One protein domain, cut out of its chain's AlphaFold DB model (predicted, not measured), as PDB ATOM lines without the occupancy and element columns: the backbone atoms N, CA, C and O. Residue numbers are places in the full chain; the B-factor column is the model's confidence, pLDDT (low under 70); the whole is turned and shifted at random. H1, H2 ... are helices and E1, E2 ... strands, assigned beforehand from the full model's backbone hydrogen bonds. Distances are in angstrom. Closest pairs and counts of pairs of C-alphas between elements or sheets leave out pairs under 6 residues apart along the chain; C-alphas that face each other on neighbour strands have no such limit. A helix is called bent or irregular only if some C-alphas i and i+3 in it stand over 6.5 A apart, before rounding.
ATOM      1  N   PRO A 293     -21.589  43.087   6.182       81.19
ATOM      2  CA  PRO A 293     -21.698  43.257   4.729       81.19
ATOM      3  C   PRO A 293     -20.985  44.506   4.184       81.19
ATOM      4  O   PRO A 293     -20.677  44.546   2.992       81.19
ATOM      5  N   THR A 294     -20.699  45.500   5.033       86.94
ATOM      6  CA  THR A 294     -19.957  46.719   4.664       86.94
ATOM      7  C   THR A 294     -18.449  46.584   4.882       86.94
ATOM      8  O   THR A 294     -17.702  47.508   4.556       86.94
ATOM      9  N   ALA A 295     -17.988  45.437   5.400       90.56
ATOM     10  CA  ALA A 295     -16.572  45.101   5.456       90.56
ATOM     11  C   ALA A 295     -15.963  45.174   4.051       90.56
ATOM     12  O   ALA A 295     -16.576  44.735   3.079       90.56
ATOM     13  N   SER A 296     -14.768  45.743   3.926       94.19
ATOM     14  CA  SER A 296     -14.173  46.050   2.629       94.19
ATOM     15  C   SER A 296     -12.674  45.786   2.588       94.19
ATOM     16  O   SER A 296     -11.972  46.057   3.562       94.19
ATOM     17  N   ILE A 297     -12.178  45.357   1.428       94.06
ATOM     18  CA  ILE A 297     -10.747  45.224   1.101       94.06
ATOM     19  C   ILE A 297     -10.419  46.038  -0.154       94.06
ATOM     20  O   ILE A 297     -11.311  46.468  -0.889       94.06
ATOM     21  N   SER A 298      -9.143  46.297  -0.421       94.75
ATOM     22  CA  SER A 298      -8.736  46.976  -1.655       94.75
ATOM     23  C   SER A 298      -8.943  46.098  -2.898       94.75
ATOM     24  O   SER A 298      -8.936  44.869  -2.831       94.75
ATOM     25  N   ALA A 299      -9.052  46.729  -4.071       94.88
ATOM     26  CA  ALA A 299      -9.136  46.028  -5.355       94.88
ATOM     27  C   ALA A 299      -7.952  45.071  -5.601       94.88
ATOM     28  O   ALA A 299      -8.133  43.987  -6.151       94.88
ATOM     29  N   ARG A 300      -6.742  45.444  -5.158       93.50
ATOM     30  CA  ARG A 300      -5.540  44.603  -5.266       93.50
ATOM     31  C   ARG A 300      -5.624  43.357  -4.385       93.50
ATOM     32  O   ARG A 300      -5.221  42.281  -4.820       93.50
ATOM     33  N   GLU A 301      -6.106  43.507  -3.155       92.25
ATOM     34  CA  GLU A 301      -6.297  42.397  -2.212       92.25
ATOM     35  C   GLU A 301      -7.360  41.430  -2.745       92.25
ATOM     36  O   GLU A 301      -7.096  40.232  -2.860       92.25
ATOM     37  N   PHE A 302      -8.492  41.963  -3.223       93.56
ATOM     38  CA  PHE A 302      -9.531  41.169  -3.881       93.56
ATOM     39  C   PHE A 302      -9.021  40.453  -5.142       93.56
ATOM     40  O   PHE A 302      -9.295  39.275  -5.349       93.56
ATOM     41  N   ALA A 303      -8.198  41.105  -5.966       92.19
ATOM     42  CA  ALA A 303      -7.569  40.455  -7.116       92.19
ATOM     43  C   ALA A 303      -6.664  39.274  -6.724       92.19
ATOM     44  O   ALA A 303      -6.498  38.337  -7.505       92.19
ATOM     45  N   GLY A 304      -6.079  39.305  -5.524       89.81
ATOM     46  CA  GLY A 304      -5.329  38.181  -4.976       89.81
ATOM     47  C   GLY A 304      -6.214  36.988  -4.610       89.81
ATOM     48  O   GLY A 304      -5.805  35.863  -4.876       89.81
ATOM     49  N   LEU A 305      -7.440  37.213  -4.120       88.56
ATOM     50  CA  LEU A 305      -8.426  36.139  -3.899       88.56
ATOM     51  C   LEU A 305      -8.746  35.395  -5.197       88.56
ATOM     52  O   LEU A 305      -8.788  34.168  -5.224       88.56
ATOM     53  N   LEU A 306      -8.862  36.119  -6.315       88.19
ATOM     54  CA  LEU A 306      -9.111  35.513  -7.629       88.19
ATOM     55  C   LEU A 306      -8.000  34.539  -8.067       88.19
ATOM     56  O   LEU A 306      -8.247  33.658  -8.891       88.19
ATOM     57  N   VAL A 307      -6.786  34.657  -7.513       88.06
ATOM     58  CA  VAL A 307      -5.711  33.674  -7.726       88.06
ATOM     59  C   VAL A 307      -6.071  32.327  -7.104       88.06
ATOM     60  O   VAL A 307      -5.796  31.298  -7.714       88.06
ATOM     61  N   GLY A 308      -6.718  32.331  -5.938       83.75
ATOM     62  CA  GLY A 308      -7.254  31.144  -5.268       83.75
ATOM     63  C   GLY A 308      -8.242  30.370  -6.137       83.75
ATOM     64  O   GLY A 308      -8.349  29.150  -6.050       83.75
ATOM     65  N   LEU A 309      -8.906  31.081  -7.047       79.50
ATOM     66  CA  LEU A 309      -9.984  30.536  -7.853       79.50
ATOM     67  C   LEU A 309      -9.525  29.821  -9.136       79.50
ATOM     68  O   LEU A 309     -10.366  29.320  -9.877       79.50
ATOM     69  N   VAL A 310      -8.225  29.773  -9.456       80.56
ATOM     70  CA  VAL A 310      -7.724  29.111 -10.679       80.56
ATOM     71  C   VAL A 310      -6.963  27.819 -10.386       80.56
ATOM     72  O   VAL A 310      -6.368  27.651  -9.329       80.56
ATOM     73  N   HIS A 311      -6.902  26.922 -11.380       82.44
ATOM     74  CA  HIS A 311      -6.125  25.678 -11.291       82.44
ATOM     75  C   HIS A 311      -4.687  25.921 -10.771       82.44
ATOM     76  O   HIS A 311      -4.012  26.804 -11.320       82.44
ATOM     77  N   PRO A 312      -4.155  25.082  -9.852       81.50
ATOM     78  CA  PRO A 312      -2.832  25.246  -9.236       81.50
ATOM     79  C   PRO A 312      -1.700  25.582 -10.211       81.50
ATOM     80  O   PRO A 312      -0.936  26.516  -9.994       81.50
ATOM     81  N   GLY A 313      -1.648  24.897 -11.357       83.38
ATOM     82  CA  GLY A 313      -0.644  25.141 -12.406       83.38
ATOM     83  C   GLY A 313      -0.660  26.536 -13.059       83.38
ATOM     84  O   GLY A 313       0.238  26.842 -13.837       83.38
ATOM     85  N   ARG A 314      -1.662  27.381 -12.785       85.38
ATOM     86  CA  ARG A 314      -1.778  28.755 -13.311       85.38
ATOM     87  C   ARG A 314      -1.771  29.829 -12.230       85.38
ATOM     88  O   ARG A 314      -1.624  31.002 -12.571       85.38
ATOM     89  N   MET A 315      -1.907  29.445 -10.962       86.69
ATOM     90  CA  MET A 315      -2.007  30.380  -9.842       86.69
ATOM     91  C   MET A 315      -0.791  31.301  -9.769       86.69
ATOM     92  O   MET A 315      -0.939  32.517  -9.736       86.69
ATOM     93  N   GLU A 316       0.424  30.752  -9.859       89.25
ATOM     94  CA  GLU A 316       1.644  31.562  -9.783       89.25
ATOM     95  C   GLU A 316       1.752  32.568 -10.946       89.25
ATOM     96  O   GLU A 316       2.186  33.709 -10.760       89.25
ATOM     97  N   ALA A 317       1.336  32.170 -12.153       88.62
ATOM     98  CA  ALA A 317       1.326  33.053 -13.317       88.62
ATOM     99  C   ALA A 317       0.305  34.191 -13.153       88.62
ATOM    100  O   ALA A 317       0.618  35.346 -13.453       88.62
ATOM    101  N   LEU A 318      -0.887  33.882 -12.635       88.31
ATOM    102  CA  LEU A 318      -1.911  34.886 -12.356       88.31
ATOM    103  C   LEU A 318      -1.476  35.832 -11.231       88.31
ATOM    104  O   LEU A 318      -1.585  37.043 -11.389       88.31
ATOM    105  N   ALA A 319      -0.875  35.315 -10.159       90.12
ATOM    106  CA  ALA A 319      -0.320  36.127  -9.077       90.12
ATOM    107  C   ALA A 319       0.765  37.095  -9.571       90.12
ATOM    108  O   ALA A 319       0.796  38.264  -9.182       90.12
ATOM    109  N   LYS A 320       1.652  36.640 -10.472       90.62
ATOM    110  CA  LYS A 320       2.650  37.505 -11.128       90.62
ATOM    111  C   LYS A 320       1.982  38.628 -11.921       90.62
ATOM    112  O   LYS A 320       2.434  39.766 -11.827       90.62
ATOM    113  N   ARG A 321       0.901  38.331 -12.646       89.69
ATOM    114  CA  ARG A 321       0.120  39.338 -13.378       89.69
ATOM    115  C   ARG A 321      -0.544  40.339 -12.434       89.69
ATOM    116  O   ARG A 321      -0.359  41.531 -12.635       89.69
ATOM    117  N   VAL A 322      -1.249  39.880 -11.397       91.62
ATOM    118  CA  VAL A 322      -1.932  40.741 -10.409       91.62
ATOM    119  C   VAL A 322      -0.966  41.755  -9.788       91.62
ATOM    120  O   VAL A 322      -1.301  42.932  -9.668       91.62
ATOM    121  N   ARG A 323       0.268  41.337  -9.475       90.25
ATOM    122  CA  ARG A 323       1.318  42.240  -8.972       90.25
ATOM    123  C   ARG A 323       1.786  43.290  -9.984       90.25
ATOM    124  O   ARG A 323       2.242  44.345  -9.563       90.25
ATOM    125  N   GLY A 324       1.719  42.995 -11.281       90.44
ATOM    126  CA  GLY A 324       2.125  43.912 -12.349       90.44
ATOM    127  C   GLY A 324       1.037  44.895 -12.791       90.44
ATOM    128  O   GLY A 324       1.326  45.798 -13.570       90.44
ATOM    129  N   LEU A 325      -0.207  44.722 -12.331       91.75
ATOM    130  CA  LEU A 325      -1.320  45.613 -12.656       91.75
ATOM    131  C   LEU A 325      -1.314  46.864 -11.765       91.75
ATOM    132  O   LEU A 325      -0.937  46.810 -10.596       91.75
ATOM    133  N   GLN A 326      -1.775  47.985 -12.324       92.00
ATOM    134  CA  GLN A 326      -1.974  49.240 -11.596       92.00
ATOM    135  C   GLN A 326      -3.378  49.298 -11.001       92.00
ATOM    136  O   GLN A 326      -4.352  49.056 -11.715       92.00
ATOM    137  N   TRP A 327      -3.490  49.650  -9.723       92.94
ATOM    138  CA  TRP A 327      -4.750  49.608  -8.962       92.94
ATOM    139  C   TRP A 327      -5.266  50.995  -8.551       92.94
ATOM    140  O   TRP A 327      -6.258  51.096  -7.834       92.94
ATOM    141  N   GLU A 328      -4.603  52.061  -9.002       90.75
ATOM    142  CA  GLU A 328      -4.988  53.441  -8.706       90.75
ATOM    143  C   GLU A 328      -6.388  53.762  -9.249       90.75
ATOM    144  O   GLU A 328      -6.753  53.357 -10.354       90.75
ATOM    145  N   GLY A 329      -7.181  54.478  -8.449       89.00
ATOM    146  CA  GLY A 329      -8.534  54.907  -8.812       89.00
ATOM    147  C   GLY A 329      -9.615  53.822  -8.750       89.00
ATOM    148  O   GLY A 329     -10.775  54.135  -8.998       89.00
ATOM    149  N   MET A 330      -9.280  52.573  -8.406       93.00
ATOM    150  CA  MET A 330     -10.288  51.526  -8.196       93.00
ATOM    151  C   MET A 330     -10.911  51.628  -6.804       93.00
ATOM    152  O   MET A 330     -10.217  51.862  -5.812       93.00
ATOM    153  N   SER A 331     -12.225  51.432  -6.730       92.81
ATOM    154  CA  SER A 331     -12.959  51.397  -5.468       92.81
ATOM    155  C   SER A 331     -12.561  50.188  -4.618       92.81
ATOM    156  O   SER A 331     -12.065  49.168  -5.109       92.81
ATOM    157  N   ARG A 332     -12.774  50.311  -3.304       94.06
ATOM    158  CA  ARG A 332     -12.701  49.164  -2.394       94.06
ATOM    159  C   ARG A 332     -13.854  48.209  -2.686       94.06
ATOM    160  O   ARG A 332     -14.922  48.624  -3.128       94.06
ATOM    161  N   ILE A 333     -13.622  46.936  -2.414       95.50
ATOM    162  CA  ILE A 333     -14.565  45.858  -2.670       95.50
ATOM    163  C   ILE A 333     -15.256  45.490  -1.364       95.50
ATOM    164  O   ILE A 333     -14.586  45.117  -0.402       95.50
ATOM    165  N   LEU A 334     -16.586  45.605  -1.339       94.69
ATOM    166  CA  LEU A 334     -17.418  45.230  -0.195       94.69
ATOM    167  C   LEU A 334     -17.624  43.713  -0.135       94.69
ATOM    168  O   LEU A 334     -17.904  43.079  -1.153       94.69
ATOM    169  N   PHE A 335     -17.595  43.146   1.067       91.31
ATOM    170  CA  PHE A 335     -17.864  41.732   1.312       91.31
ATOM    171  C   PHE A 335     -19.263  41.329   0.833       91.31
ATOM    172  O   PHE A 335     -19.416  40.305   0.169       91.31
ATOM    173  N   GLY A 336     -20.283  42.163   1.074       90.06
ATOM    174  CA  GLY A 336     -21.634  41.894   0.574       90.06
ATOM    175  C   GLY A 336     -21.710  41.812  -0.958       90.06
ATOM    176  O   GLY A 336     -22.442  40.980  -1.489       90.06
ATOM    177  N   ALA A 337     -20.902  42.598  -1.680       91.12
ATOM    178  CA  ALA A 337     -20.819  42.508  -3.139       91.12
ATOM    179  C   ALA A 337     -20.129  41.212  -3.596       91.12
ATOM    180  O   ALA A 337     -20.579  40.588  -4.557       91.12
ATOM    181  N   VAL A 338     -19.086  40.765  -2.885       90.69
ATOM    182  CA  VAL A 338     -18.423  39.469  -3.135       90.69
ATOM    183  C   VAL A 338     -19.381  38.303  -2.892       90.69
ATOM    184  O   VAL A 338     -19.448  37.388  -3.709       90.69
ATOM    185  N   LYS A 339     -20.174  38.352  -1.818       87.62
ATOM    186  CA  LYS A 339     -21.192  37.340  -1.498       87.62
ATOM    187  C   LYS A 339     -22.259  37.231  -2.588       87.62
ATOM    188  O   LYS A 339     -22.622  36.132  -3.004       87.62
ATOM    189  N   GLU A 340     -22.760  38.365  -3.070       86.06
ATOM    190  CA  GLU A 340     -23.732  38.402  -4.170       86.06
ATOM    191  C   GLU A 340     -23.142  37.887  -5.485       86.06
ATOM    192  O   GLU A 340     -23.809  37.160  -6.226       86.06
ATOM    193  N   PHE A 341     -21.881  38.226  -5.753       86.62
ATOM    194  CA  PHE A 341     -21.136  37.701  -6.886       86.62
ATOM    195  C   PHE A 341     -21.010  36.172  -6.815       86.62
ATOM    196  O   PHE A 341     -21.458  35.497  -7.743       86.62
ATOM    197  N   ASP A 342     -20.504  35.620  -5.706       84.06
ATOM    198  CA  ASP A 342     -20.317  34.174  -5.504       84.06
ATOM    199  C   ASP A 342     -21.628  33.389  -5.662       84.06
ATOM    200  O   ASP A 342     -21.703  32.410  -6.410       84.06
ATOM    201  N   ARG A 343     -22.718  33.897  -5.070       80.69
ATOM    202  CA  ARG A 343     -24.057  33.303  -5.182       80.69
ATOM    203  C   ARG A 343     -24.535  33.185  -6.631       80.69
ATOM    204  O   ARG A 343     -25.245  32.236  -6.972       80.69
ATOM    205  N   CYS A 344     -24.194  34.155  -7.475       78.81
ATOM    206  CA  CYS A 344     -24.692  34.240  -8.844       78.81
ATOM    207  C   CYS A 344     -23.789  33.541  -9.874       78.81
ATOM    208  O   CYS A 344     -24.279  33.218 -10.960       78.81
ATOM    209  N   LEU A 345     -22.520  33.260  -9.555       76.75
ATOM    210  CA  LEU A 345     -21.530  32.701 -10.488       76.75
ATOM    211  C   LEU A 345     -22.013  31.443 -11.225       76.75
ATOM    212  O   LEU A 345     -21.912  31.357 -12.452       76.75
ATOM    213  N   ASP A 346     -22.575  30.480 -10.490       68.81
ATOM    214  CA  ASP A 346     -23.059  29.217 -11.061       68.81
ATOM    215  C   ASP A 346     -24.224  29.440 -12.044       68.81
ATOM    216  O   ASP A 346     -24.296  28.799 -13.093       68.81
ATOM    217  N   SER A 347     -25.115  30.388 -11.741       71.44
ATOM    218  CA  SER A 347     -26.269  30.707 -12.592       71.44
ATOM    219  C   SER A 347     -25.853  31.458 -13.855       71.44
ATOM    220  O   SER A 347     -26.308  31.127 -14.949       71.44
ATOM    221  N   VAL A 348     -24.942  32.430 -13.728       71.69
ATOM    222  CA  VAL A 348     -24.400  33.180 -14.874       71.69
ATOM    223  C   VAL A 348     -23.690  32.238 -15.847       71.69
ATOM    224  O   VAL A 348     -23.858  32.361 -17.060       71.69
ATOM    225  N   SER A 349     -22.975  31.236 -15.327       68.56
ATOM    226  CA  SER A 349     -22.339  30.197 -16.140       68.56
ATOM    227  C   SER A 349     -23.321  29.389 -16.985       68.56
ATOM    228  O   SER A 349     -23.020  29.045 -18.134       68.56
ATOM    229  N   GLN A 350     -24.470  29.034 -16.415       69.00
ATOM    230  CA  GLN A 350     -25.496  28.266 -17.115       69.00
ATOM    231  C   GLN A 350     -26.192  29.126 -18.175       69.00
ATOM    232  O   GLN A 350     -26.327  28.687 -19.319       69.00
ATOM    233  N   ASP A 351     -26.542  30.368 -17.835       68.88
ATOM    234  CA  ASP A 351     -27.219  31.306 -18.737       68.88
ATOM    235  C   ASP A 351     -26.350  31.671 -19.948       68.88
ATOM    236  O   ASP A 351     -26.823  31.637 -21.089       68.88
ATOM    237  N   ALA A 352     -25.060  31.945 -19.728       65.12
ATOM    238  CA  ALA A 352     -24.100  32.215 -20.801       65.12
ATOM    239  C   ALA A 352     -23.936  31.009 -21.749       65.12
ATOM    240  O   ALA A 352     -23.682  31.164 -22.942       65.12
ATOM    241  N   SER A 353     -24.119  29.786 -21.245       63.47
ATOM    242  CA  SER A 353     -24.033  28.567 -22.061       63.47
ATOM    243  C   SER A 353     -25.281  28.324 -22.921       63.47
ATOM    244  O   SER A 353     -25.176  27.681 -23.966       63.47
ATOM    245  N   GLN A 354     -26.452  28.810 -22.492       63.06
ATOM    246  CA  GLN A 354     -27.743  28.603 -23.166       63.06
ATOM    247  C   GLN A 354     -28.084  29.703 -24.180       63.06
ATOM    248  O   GLN A 354     -28.770  29.441 -25.161       63.06
ATOM    249  N   SER A 355     -27.594  30.924 -23.967       57.75
ATOM    250  CA  SER A 355     -27.900  32.102 -24.798       57.75
ATOM    251  C   SER A 355     -27.050  32.228 -26.075       57.75
ATOM    252  O   SER A 355     -27.294  33.109 -26.897       57.75
ATOM    253  N   GLY A 356     -26.058  31.351 -26.272       53.53
ATOM    254  CA  GLY A 356     -25.061  31.457 -27.340       53.53
ATOM    255  C   GLY A 356     -25.343  30.636 -28.602       53.53
ATOM    256  O   GLY A 356     -24.514  29.798 -28.956       53.53
ATOM    257  N   GLU A 357     -26.439  30.884 -29.325       41.38
ATOM    258  CA  GLU A 357     -26.502  30.499 -30.746       41.38
ATOM    259  C   GLU A 357     -25.615  31.468 -31.557       41.38
ATOM    260  O   GLU A 357     -25.866  32.669 -31.616       41.38
ATOM    261  N   GLY A 358     -24.513  30.963 -32.129       47.34
ATOM    262  CA  GLY A 358     -23.612  31.721 -33.020       47.34
ATOM    263  C   GLY A 358     -22.379  32.390 -32.385       47.34
ATOM    264  O   GLY A 358     -21.592  32.991 -33.110       47.34
ATOM    265  N   ARG A 359     -22.164  32.278 -31.063       56.66
ATOM    266  CA  ARG A 359     -21.025  32.893 -30.325       56.66
ATOM    267  C   ARG A 359     -20.042  31.884 -29.709       56.66
ATOM    268  O   ARG A 359     -19.284  32.230 -28.804       56.66
ATOM    269  N   GLN A 360     -20.087  30.634 -30.163       55.94
ATOM    270  CA  GLN A 360     -19.263  29.542 -29.643       55.94
ATOM    271  C   GLN A 360     -18.096  29.256 -30.587       55.94
ATOM    272  O   GLN A 360     -18.295  28.745 -31.685       55.94
ATOM    273  N   GLU A 361     -16.875  29.514 -30.127       52.34
ATOM    274  CA  GLU A 361     -15.660  28.999 -30.763       52.34
ATOM    275  C   GLU A 361     -15.036  27.947 -29.847       52.34
ATOM    276  O   GLU A 361     -14.767  28.208 -28.677       52.34
ATOM    277  N   GLN A 362     -14.851  26.726 -30.361       52.12
ATOM    278  CA  GLN A 362     -14.211  25.603 -29.650       52.12
ATOM    279  C   GLN A 362     -14.791  25.292 -28.250       52.12
ATOM    280  O   GLN A 362     -14.096  24.762 -27.386       52.12
ATOM    281  N   GLY A 363     -16.072  25.594 -28.018       56.72
ATOM    282  CA  GLY A 363     -16.719  25.378 -26.721       56.72
ATOM    283  C   GLY A 363     -16.484  26.488 -25.692       56.72
ATOM    284  O   GLY A 363     -16.829  26.290 -24.532       56.72
ATOM    285  N   ASN A 364     -15.959  27.650 -26.088       59.50
ATOM    286  CA  ASN A 364     -15.915  28.845 -25.247       59.50
ATOM    287  C   ASN A 364     -16.996  29.853 -25.679       59.50
ATOM    288  O   ASN A 364     -17.173  30.118 -26.869       59.50
ATOM    289  N   THR A 365     -17.706  30.420 -24.706       65.88
ATOM    290  CA  THR A 365     -18.641  31.534 -24.858       65.88
ATOM    291  C   THR A 365     -17.909  32.846 -24.611       65.88
ATOM    292  O   THR A 365     -17.316  33.060 -23.554       65.88
ATOM    293  N   ARG A 366     -17.978  33.755 -25.577       72.00
ATOM    294  CA  ARG A 366     -17.504  35.133 -25.432       72.00
ATOM    295  C   ARG A 366     -18.519  35.958 -24.630       72.00
ATOM    296  O   ARG A 366     -19.681  35.992 -25.031       72.00
ATOM    297  N   ILE A 367     -18.092  36.639 -23.565       78.81
ATOM    298  CA  ILE A 367     -18.950  37.524 -22.756       78.81
ATOM    299  C   ILE A 367     -18.279  38.883 -22.513       78.81
ATOM    300  O   ILE A 367     -17.095  38.941 -22.166       78.81
ATOM    301  N   SER A 368     -19.008  39.981 -22.736       84.81
ATOM    302  CA  SER A 368     -18.513  41.330 -22.415       84.81
ATOM    303  C   SER A 368     -18.709  41.657 -20.936       84.81
ATOM    304  O   SER A 368     -19.510  41.024 -20.242       84.81
ATOM    305  N   ARG A 369     -18.001  42.681 -20.456       86.44
ATOM    306  CA  ARG A 369     -18.167  43.212 -19.099       86.44
ATOM    307  C   ARG A 369     -19.623  43.585 -18.794       86.44
ATOM    308  O   ARG A 369     -20.153  43.203 -17.753       86.44
ATOM    309  N   GLU A 370     -20.272  44.312 -19.700       85.69
ATOM    310  CA  GLU A 370     -21.652  44.794 -19.545       85.69
ATOM    311  C   GLU A 370     -22.652  43.638 -19.557       85.69
ATOM    312  O   GLU A 370     -23.592  43.618 -18.761       85.69
ATOM    313  N   GLU A 371     -22.440  42.651 -20.430       84.12
ATOM    314  CA  GLU A 371     -23.275  41.452 -20.505       84.12
ATOM    315  C   GLU A 371     -23.163  40.633 -19.213       84.12
ATOM    316  O   GLU A 371     -24.178  40.248 -18.634       84.12
ATOM    317  N   PHE A 372     -21.943  40.451 -18.700       84.75
ATOM    318  CA  PHE A 372     -21.698  39.755 -17.438       84.75
ATOM    319  C   PHE A 372     -22.359  40.463 -16.247       84.75
ATOM    320  O   PHE A 372     -23.056  39.823 -15.458       84.75
ATOM    321  N   LEU A 373     -22.213  41.789 -16.150       87.00
ATOM    322  CA  LEU A 373     -22.874  42.587 -15.116       87.00
ATOM    323  C   LEU A 373     -24.403  42.481 -15.219       87.00
ATOM    324  O   LEU A 373     -25.076  42.269 -14.213       87.00
ATOM    325  N   THR A 374     -24.957  42.545 -16.431       86.19
ATOM    326  CA  THR A 374     -26.407  42.424 -16.657       86.19
ATOM    327  C   THR A 374     -26.941  41.064 -16.199       86.19
ATOM    328  O   THR A 374     -27.996  40.996 -15.564       86.19
ATOM    329  N   LEU A 375     -26.215  39.973 -16.473       83.44
ATOM    330  CA  LEU A 375     -26.595  38.631 -16.015       83.44
ATOM    331  C   LEU A 375     -26.560  38.513 -14.486       83.44
ATOM    332  O   LEU A 375     -27.488  37.943 -13.906       83.44
ATOM    333  N   LEU A 376     -25.545  39.087 -13.830       83.19
ATOM    334  CA  LEU A 376     -25.473  39.146 -12.367       83.19
ATOM    335  C   LEU A 376     -26.659  39.919 -11.776       83.19
ATOM    336  O   LEU A 376     -27.363  39.409 -10.903       83.19
ATOM    337  N   LEU A 377     -26.932  41.123 -12.288       84.94
ATOM    338  CA  LEU A 377     -28.000  41.988 -11.781       84.94
ATOM    339  C   LEU A 377     -29.392  41.385 -11.994       84.94
ATOM    340  O   LEU A 377     -30.235  41.474 -11.104       84.94
ATOM    341  N   ARG A 378     -29.631  40.700 -13.119       83.19
ATOM    342  CA  ARG A 378     -30.901  40.001 -13.383       83.19
ATOM    343  C   ARG A 378     -31.182  38.891 -12.369       83.19
ATOM    344  O   ARG A 378     -32.340  38.606 -12.070       83.19
ATOM    345  N   ARG A 379     -30.135  38.224 -11.875       77.62
ATOM    346  CA  ARG A 379     -30.239  37.091 -10.944       77.62
ATOM    347  C   ARG A 379     -30.286  37.512  -9.477       77.62
ATOM    348  O   ARG A 379     -30.627  36.679  -8.636       77.62
ATOM    349  N   ARG A 380     -30.037  38.789  -9.175       75.56
ATOM    350  CA  ARG A 380     -30.173  39.368  -7.837       75.56
ATOM    351  C   ARG A 380     -31.622  39.238  -7.343       75.56
ATOM    352  O   ARG A 380     -32.483  40.062  -7.638       75.56
ATOM    353  N   LYS A 381     -31.911  38.182  -6.578       59.06
ATOM    354  CA  LYS A 381     -33.198  38.000  -5.890       59.06
ATOM    355  C   LYS A 381     -33.192  38.803  -4.595       59.06
ATOM    356  O   LYS A 381     -32.425  38.458  -3.702       59.06
ATOM    357  N   GLY A 382     -34.067  39.810  -4.509       57.06
ATOM    358  CA  GLY A 382     -34.278  40.630  -3.313       57.06
ATOM    359  C   GLY A 382     -33.054  41.482  -2.990       57.06
ATOM    360  O   GLY A 382     -32.036  40.976  -2.526       57.06
ATOM    361  N   GLY A 383     -33.124  42.782  -3.266       53.19
ATOM    362  CA  GLY A 383     -32.033  43.684  -2.926       53.19
ATOM    363  C   GLY A 383     -31.829  43.704  -1.415       53.19
ATOM    364  O   GLY A 383     -32.664  44.241  -0.699       53.19
ATOM    365  N   GLN A 384     -30.714  43.160  -0.920       55.88
ATOM    366  CA  GLN A 384     -30.165  43.676   0.330       55.88
ATOM    367  C   GLN A 384     -29.916  45.168   0.088       55.88
ATOM    368  O   GLN A 384     -29.066  45.511  -0.738       55.88
ATOM    369  N   GLU A 385     -30.701  46.036   0.734       57.97
ATOM    370  CA  GLU A 385     -30.712  47.499   0.531       57.97
ATOM    371  C   GLU A 385     -29.330  48.149   0.712       57.97
ATOM    372  O   GLU A 385     -29.108  49.273   0.278       57.97
ATOM    373  N   GLN A 386     -28.384  47.426   1.311       70.12
ATOM    374  CA  GLN A 386     -27.044  47.899   1.636       70.12
ATOM    375  C   GLN A 386     -26.022  47.774   0.494       70.12
ATOM    376  O   GLN A 386     -24.954  48.365   0.605       70.12
ATOM    377  N   ILE A 387     -26.310  47.022  -0.581       83.31
ATOM    378  CA  ILE A 387     -25.362  46.809  -1.693       83.31
ATOM    379  C   ILE A 387     -25.891  47.465  -2.971       83.31
ATOM    380  O   ILE A 387     -26.962  47.111  -3.481       83.31
ATOM    381  N   SER A 388     -25.147  48.424  -3.510       88.69
ATOM    382  CA  SER A 388     -25.503  49.133  -4.737       88.69
ATOM    383  C   SER A 388     -25.055  48.378  -5.993       88.69
ATOM    384  O   SER A 388     -24.228  47.467  -5.951       88.69
ATOM    385  N   GLU A 389     -25.598  48.763  -7.149       89.00
ATOM    386  CA  GLU A 389     -25.112  48.274  -8.446       89.00
ATOM    387  C   GLU A 389     -23.642  48.652  -8.688       89.00
ATOM    388  O   GLU A 389     -22.891  47.862  -9.258       89.00
ATOM    389  N   ALA A 390     -23.210  49.817  -8.193       90.56
ATOM    390  CA  ALA A 390     -21.823  50.262  -8.291       90.56
ATOM    391  C   ALA A 390     -20.864  49.344  -7.513       90.56
ATOM    392  O   ALA A 390     -19.759  49.078  -7.984       90.56
ATOM    393  N   ASP A 391     -21.298  48.794  -6.375       92.00
ATOM    394  CA  ASP A 391     -20.485  47.872  -5.572       92.00
ATOM    395  C   ASP A 391     -20.284  46.528  -6.286       92.00
ATOM    396  O   ASP A 391     -19.184  45.977  -6.299       92.00
ATOM    397  N   ILE A 392     -21.331  46.018  -6.945       90.56
ATOM    398  CA  ILE A 392     -21.239  44.813  -7.783       90.56
ATOM    399  C   ILE A 392     -20.384  45.103  -9.021       90.56
ATOM    400  O   ILE A 392     -19.530  44.296  -9.386       90.56
ATOM    401  N   SER A 393     -20.562  46.271  -9.645       92.56
ATOM    402  CA  SER A 393     -19.741  46.715 -10.773       92.56
ATOM    403  C   SER A 393     -18.254  46.730 -10.412       92.56
ATOM    404  O   SER A 393     -17.447  46.264 -11.208       92.56
ATOM    405  N   ALA A 394     -17.890  47.174  -9.206       94.25
ATOM    406  CA  ALA A 394     -16.504  47.189  -8.740       94.25
ATOM    407  C   ALA A 394     -15.877  45.783  -8.681       94.25
ATOM    408  O   ALA A 394     -14.722  45.597  -9.069       94.25
ATOM    409  N   VAL A 395     -16.642  44.773  -8.249       93.25
ATOM    410  CA  VAL A 395     -16.206  43.365  -8.273       93.25
ATOM    411  C   VAL A 395     -15.929  42.914  -9.709       93.25
ATOM    412  O   VAL A 395     -14.883  42.323  -9.994       93.25
ATOM    413  N   VAL A 396     -16.844  43.231 -10.631       91.12
ATOM    414  CA  VAL A 396     -16.714  42.903 -12.059       91.12
ATOM    415  C   VAL A 396     -15.519  43.625 -12.691       91.12
ATOM    416  O   VAL A 396     -14.790  43.018 -13.475       91.12
ATOM    417  N   ASP A 397     -15.267  44.880 -12.323       92.44
ATOM    418  CA  ASP A 397     -14.122  45.663 -12.799       92.44
ATOM    419  C   ASP A 397     -12.791  45.005 -12.460       92.44
ATOM    420  O   ASP A 397     -11.914  44.879 -13.319       92.44
ATOM    421  N   VAL A 398     -12.642  44.545 -11.217       93.00
ATOM    422  CA  VAL A 398     -11.437  43.827 -10.804       93.00
ATOM    423  C   VAL A 398     -11.322  42.496 -11.543       93.00
ATOM    424  O   VAL A 398     -10.249  42.191 -12.064       93.00
ATOM    425  N   LEU A 399     -12.415  41.733 -11.649       90.69
ATOM    426  CA  LEU A 399     -12.434  40.454 -12.360       90.69
ATOM    427  C   LEU A 399     -11.959  40.604 -13.811       90.69
ATOM    428  O   LEU A 399     -11.035  39.906 -14.233       90.69
ATOM    429  N   PHE A 400     -12.546  41.537 -14.564       88.69
ATOM    430  CA  PHE A 400     -12.170  41.772 -15.956       88.69
ATOM    431  C   PHE A 400     -10.747  42.305 -16.061       88.69
ATOM    432  O   PHE A 400      -9.986  41.803 -16.874       88.69
ATOM    433  N   LYS A 401     -10.305  43.212 -15.187       90.38
ATOM    434  CA  LYS A 401      -8.910  43.680 -15.206       90.38
ATOM    435  C   LYS A 401      -7.894  42.550 -14.997       90.38
ATOM    436  O   LYS A 401      -6.821  42.534 -15.610       90.38
ATOM    437  N   VAL A 402      -8.229  41.581 -14.146       88.12
ATOM    438  CA  VAL A 402      -7.388  40.409 -13.888       88.12
ATOM    439  C   VAL A 402      -7.402  39.441 -15.074       88.12
ATOM    440  O   VAL A 402      -6.329  38.983 -15.482       88.12
ATOM    441  N   LEU A 403      -8.575  39.151 -15.640       82.06
ATOM    442  CA  LEU A 403      -8.768  38.076 -16.619       82.06
ATOM    443  C   LEU A 403      -8.655  38.504 -18.094       82.06
ATOM    444  O   LEU A 403      -8.229  37.692 -18.916       82.06
ATOM    445  N   ASP A 404      -8.976  39.753 -18.429       81.25
ATOM    446  CA  ASP A 404      -8.855  40.338 -19.771       81.25
ATOM    447  C   ASP A 404      -7.380  40.647 -20.077       81.25
ATOM    448  O   ASP A 404      -6.798  41.652 -19.649       81.25
ATOM    449  N   LYS A 405      -6.717  39.710 -20.757       72.56
ATOM    450  CA  LYS A 405      -5.278  39.797 -21.041       72.56
ATOM    451  C   LYS A 405      -4.959  40.765 -22.173       72.56
ATOM    452  O   LYS A 405      -3.871  41.337 -22.148       72.56
ATOM    453  N   ASP A 406      -5.858  40.903 -23.136       72.00
ATOM    454  CA  ASP A 406      -5.701  41.703 -24.346       72.00
ATOM    455  C   ASP A 406      -6.348  43.092 -24.247       72.00
ATOM    456  O   ASP A 406      -6.109  43.931 -25.114       72.00
ATOM    457  N   GLY A 407      -7.074  43.373 -23.162       70.19
ATOM    458  CA  GLY A 407      -7.671  44.678 -22.876       70.19
ATOM    459  C   GLY A 407      -8.846  45.003 -23.794       70.19
ATOM    460  O   GLY A 407      -9.126  46.174 -24.047       70.19
ATOM    461  N   ASN A 408      -9.490  43.978 -24.351       71.69
ATOM    462  CA  ASN A 408     -10.552  44.123 -25.342       71.69
ATOM    463  C   ASN A 408     -11.953  44.263 -24.703       71.69
ATOM    464  O   ASN A 408     -12.945  44.344 -25.430       71.69
ATOM    465  N   GLY A 409     -12.043  44.274 -23.367       68.00
ATOM    466  CA  GLY A 409     -13.287  44.353 -22.596       68.00
ATOM    467  C   GLY A 409     -14.107  43.062 -22.613       68.00
ATOM    468  O   GLY A 409     -15.289  43.059 -22.261       68.00
ATOM    469  N   VAL A 410     -13.507  41.964 -23.065       67.62
ATOM    470  CA  VAL A 410     -14.176  40.702 -23.345       67.62
ATOM    471  C   VAL A 410     -13.421  39.554 -22.707       67.62
ATOM    472  O   VAL A 410     -12.200  39.450 -22.740       67.62
ATOM    473  N   TYR A 411     -14.201  38.624 -22.182       69.62
ATOM    474  CA  TYR A 411     -13.688  37.444 -21.539       69.62
ATOM    475  C   TYR A 411     -14.236  36.159 -22.192       69.62
ATOM    476  O   TYR A 411     -15.381  36.114 -22.650       69.62
ATOM    477  N   TRP A 412     -13.415  35.104 -22.255       61.50
ATOM    478  CA  TRP A 412     -13.796  33.802 -22.816       61.50
ATOM    479  C   TRP A 412     -14.162  32.810 -21.718       61.50
ATOM    480  O   TRP A 412     -13.308  32.243 -21.036       61.50
ATOM    481  N   MET A 413     -15.454  32.566 -21.571       60.38
ATOM    482  CA  MET A 413     -15.989  31.588 -20.646       60.38
ATOM    483  C   MET A 413     -15.976  30.185 -21.264       60.38
ATOM    484  O   MET A 413     -16.607  29.938 -22.281       60.38
ATOM    485  N   ARG A 414     -15.277  29.234 -20.660       53.06
ATOM    486  CA  ARG A 414     -15.169  27.850 -21.126       53.06
ATOM    487  C   ARG A 414     -16.365  27.002 -20.685       53.06
ATOM    488  O   ARG A 414     -16.692  26.935 -19.501       53.06
ATOM    489  N   ARG A 415     -17.001  26.306 -21.634       43.25
ATOM    490  CA  ARG A 415     -18.169  25.445 -21.386       43.25
ATOM    491  C   ARG A 415     -17.752  24.180 -20.632       43.25
ATOM    492  O   ARG A 415     -16.823  23.478 -21.033       43.25
ATOM    493  N   SER A 416     -18.466  23.874 -19.551       37.38
ATOM    494  CA  SER A 416     -18.311  22.608 -18.833       37.38
ATOM    495  C   SER A 416     -18.807  21.468 -19.720       37.38
ATOM    496  O   SER A 416     -19.976  21.447 -20.107       37.38
ATOM    497  N   SER A 417     -17.938  20.524 -20.082       27.06
ATOM    498  CA  SER A 417     -18.405  19.237 -20.598       27.06
ATOM    499  C   SER A 417     -18.915  18.454 -19.394       27.06
ATOM    500  O   SER A 417     -18.143  18.123 -18.498       27.06
ATOM    501  N   SER A 418     -20.202  18.128 -19.391       27.55
ATOM    502  CA  SER A 418     -20.924  17.338 -18.384       27.55
ATOM    503  C   SER A 418     -20.420  15.887 -18.210       27.55
ATOM    504  O   SER A 418     -21.140  15.035 -17.704       27.55
ATOM    505  N   ALA A 419     -19.179  15.592 -18.610       22.77
ATOM    506  CA  ALA A 419     -18.554  14.273 -18.584       22.77
ATOM    507  C   ALA A 419     -17.188  14.224 -17.861       22.77
ATOM    508  O   ALA A 419     -16.557  13.172 -17.841       22.77
ATOM    509  N   SER A 420     -16.717  15.314 -17.239       22.55
ATOM    510  CA  SER A 420     -15.618  15.248 -16.259       22.55
ATOM    511  C   SER A 420     -16.158  15.545 -14.868       22.55
ATOM    512  O   SER A 420     -16.385  16.694 -14.505       22.55
ATOM    513  N   TYR A 421     -16.395  14.475 -14.112       24.25
ATOM    514  CA  TYR A 421     -16.671  14.521 -12.681       24.25
ATOM    515  C   TYR A 421     -15.600  15.351 -11.960       24.25
ATOM    516  O   TYR A 421     -14.406  15.092 -12.091       24.25
ATOM    517  N   GLY A 422     -16.054  16.351 -11.212       28.20
ATOM    518  CA  GLY A 422     -15.219  17.305 -10.490       28.20
ATOM    519  C   GLY A 422     -16.076  18.453  -9.982       28.20
ATOM    520  O   GLY A 422     -15.947  19.588 -10.429       28.20
ATOM    521  N   SER A 423     -17.036  18.123  -9.121       31.70
ATOM    522  CA  SER A 423     -17.829  19.042  -8.305       31.70
ATOM    523  C   SER A 423     -16.879  19.820  -7.404       31.70
ATOM    524  O   SER A 423     -16.531  19.355  -6.325       31.70
ATOM    525  N   ASP A 424     -16.399  20.960  -7.892       41.41
ATOM    526  CA  ASP A 424     -15.310  21.664  -7.236       41.41
ATOM    527  C   ASP A 424     -15.676  23.120  -6.948       41.41
ATOM    528  O   ASP A 424     -15.724  23.975  -7.840       41.41
ATOM    529  N   ARG A 425     -16.032  23.378  -5.685       43.34
ATOM    530  CA  ARG A 425     -16.237  24.734  -5.176       43.34
ATOM    531  C   ARG A 425     -15.035  25.273  -4.418       43.34
ATOM    532  O   ARG A 425     -14.888  26.478  -4.451       43.34
ATOM    533  N   ARG A 426     -14.201  24.440  -3.773       43.41
ATOM    534  CA  ARG A 426     -13.082  24.879  -2.899       43.41
ATOM    535  C   ARG A 426     -11.861  23.935  -2.850       43.41
ATOM    536  O   ARG A 426     -10.879  24.240  -2.191       43.41
ATOM    537  N   GLY A 427     -11.875  22.807  -3.568       31.58
ATOM    538  CA  GLY A 427     -10.671  22.022  -3.898       31.58
ATOM    539  C   GLY A 427     -10.046  22.422  -5.242       31.58
ATOM    540  O   GLY A 427      -9.025  21.862  -5.621       31.58
ATOM    541  N   GLY A 428     -10.657  23.414  -5.891       32.62
ATOM    542  CA  GLY A 428     -10.520  23.834  -7.277       32.62
ATOM    543  C   GLY A 428     -11.742  24.672  -7.643       32.62
ATOM    544  O   GLY A 428     -12.535  24.317  -8.514       32.62
ATOM    545  N   CYS A 429     -11.925  25.778  -6.915       30.06
ATOM    546  CA  CYS A 429     -12.898  26.812  -7.242       30.06
ATOM    547  C   CYS A 429     -12.961  27.034  -8.761       30.06
ATOM    548  O   CYS A 429     -11.964  27.156  -9.467       30.06
ATOM    549  N   SER A 430     -14.174  27.065  -9.283       31.91
ATOM    550  CA  SER A 430     -14.464  27.193 -10.700       31.91
ATOM    551  C   SER A 430     -14.240  28.635 -11.223       31.91
ATOM    552  O   SER A 430     -15.191  29.309 -11.609       31.91
ATOM    553  N   LEU A 431     -12.984  29.073 -11.383       31.08
ATOM    554  CA  LEU A 431     -12.549  29.725 -12.638       31.08
ATOM    555  C   LEU A 431     -11.954  28.690 -13.619       31.08
ATOM    556  O   LEU A 431     -11.410  29.037 -14.665       31.08
ATOM    557  N   HIS A 432     -12.092  27.385 -13.349       31.61
ATOM    558  CA  HIS A 432     -11.834  26.336 -14.349       31.61
ATOM    559  C   HIS A 432     -12.680  26.507 -15.624       31.61
ATOM    560  O   HIS A 432     -12.220  26.174 -16.715       31.61
ATOM    561  N   HIS A 433     -13.872  27.091 -15.484       35.38
ATOM    562  CA  HIS A 433     -14.789  27.457 -16.571       35.38
ATOM    563  C   HIS A 433     -14.518  28.851 -17.143       35.38
ATOM    564  O   HIS A 433     -15.260  29.348 -17.978       35.38
ATOM    565  N   TRP A 434     -13.462  29.505 -16.682       33.81
ATOM    566  CA  TRP A 434     -13.122  30.872 -17.023       33.81
ATOM    567  C   TRP A 434     -11.604  30.923 -17.253       33.81
ATOM    568  O   TRP A 434     -10.861  31.614 -16.554       33.81
ATOM    569  N   SER A 435     -11.152  30.187 -18.287       26.50
ATOM    570  CA  SER A 435      -9.911  30.478 -19.028       26.50
ATOM    571  C   SER A 435      -9.877  29.904 -20.434       26.50
ATOM    572  O   SER A 435     -10.414  28.790 -20.637       26.50
TER     573      SER A 435
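AT A GLANCE: This is residues 293 to 435 of the 435 residues of the protein "EF-hand domain-containing protein" of Perkinsus olseni (UniProt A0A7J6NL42). A compact cluster of crossed helices is built round H5 in the middle: the hairpin of H1 and H2 lies at one end of H5, while H3a and H4 cross its other parts. A small two-stranded ribbon, E1 and E2, packs on the second arm of the bent helix H3 and on residues 369 to 374 of H4, and a long last stretch, residues 415 to 435, has no named element. The printed part has 143 residues, with five named helices and two named strands in the order H1 H2 H3 E1 H4 H5 E2; the sheet, order E1 - E2, is antiparallel, and the class is mostly helix. The whole is compact, with a radius of gyration of the C-alphas of 14.9 A and spans of 39 by 37 by 31 A.

IN THESE COORDINATES: H1, residues 299 to 308, begins with C-alpha 299 at (-9.136, 46.028, -5.355) and is 15.0 A long. H2, residues 312 to 324, is 19.6 A long and irregular: C-alphas 313 and 316 are 7.3 A apart. H3, residues 335 to 354, was assigned as one helix by its hydrogen bonds but is bent, with C-alphas 343 and 346 7.2 A apart; its arms are H3a, residues 335 to 343, and H3b, residues 346 to 354. E1 is residues 364 to 368, and H4, residues 369 to 379, is 15.8 A long. H5, residues 389 to 403, is 20.9 A long. E2, residues 410 to 414, ends with C-alpha 414 at (-15.169, 27.850, -21.126).

HOW THE PARTS SIT: H5 is the hub. Its residues 398 to 402 touch H1 at a steep tilt of 58 degrees, closest at the C-alphas of Ala 299 and Val 398, 6.3 A. H1 and H2, a helical hairpin, touch at a shallow tilt of 14 degrees, opposite ways, closest at the C-alphas of Val 307 and Met 315, 5.4 A. Residues 391 to 395 of H5 touch H3a, closest at the C-alphas of Ala 337 and Ile 392, 5.2 A. H4 and H5 touch at a steep tilt of 46 degrees, opposite ways, closest at the C-alphas of Leu 373 and Ser 393, 6.8 A. H3b touches H4, closest at the C-alphas of Val 348 and Leu 375, 6.0 A. In the antiparallel pair E1 and E2, N 365 and O 413 are 2.7 A apart, within hydrogen-bond range. Every O i to N i+4 pair is within that range in H3a, H3b, H4 and H5, against 4 of 6 in H1 and 7 of 9 in H2.

THE WHOLE: The C-alphas farthest apart, those of Gly 329 and Ala 419, are 43.0 A apart. The printed part has no cut, and no link between named elements is long. Mean pLDDT of the printed part is 73.2; residue 346 and residues 349 to 365, 381 to 385 and 409 to 435 are under 70.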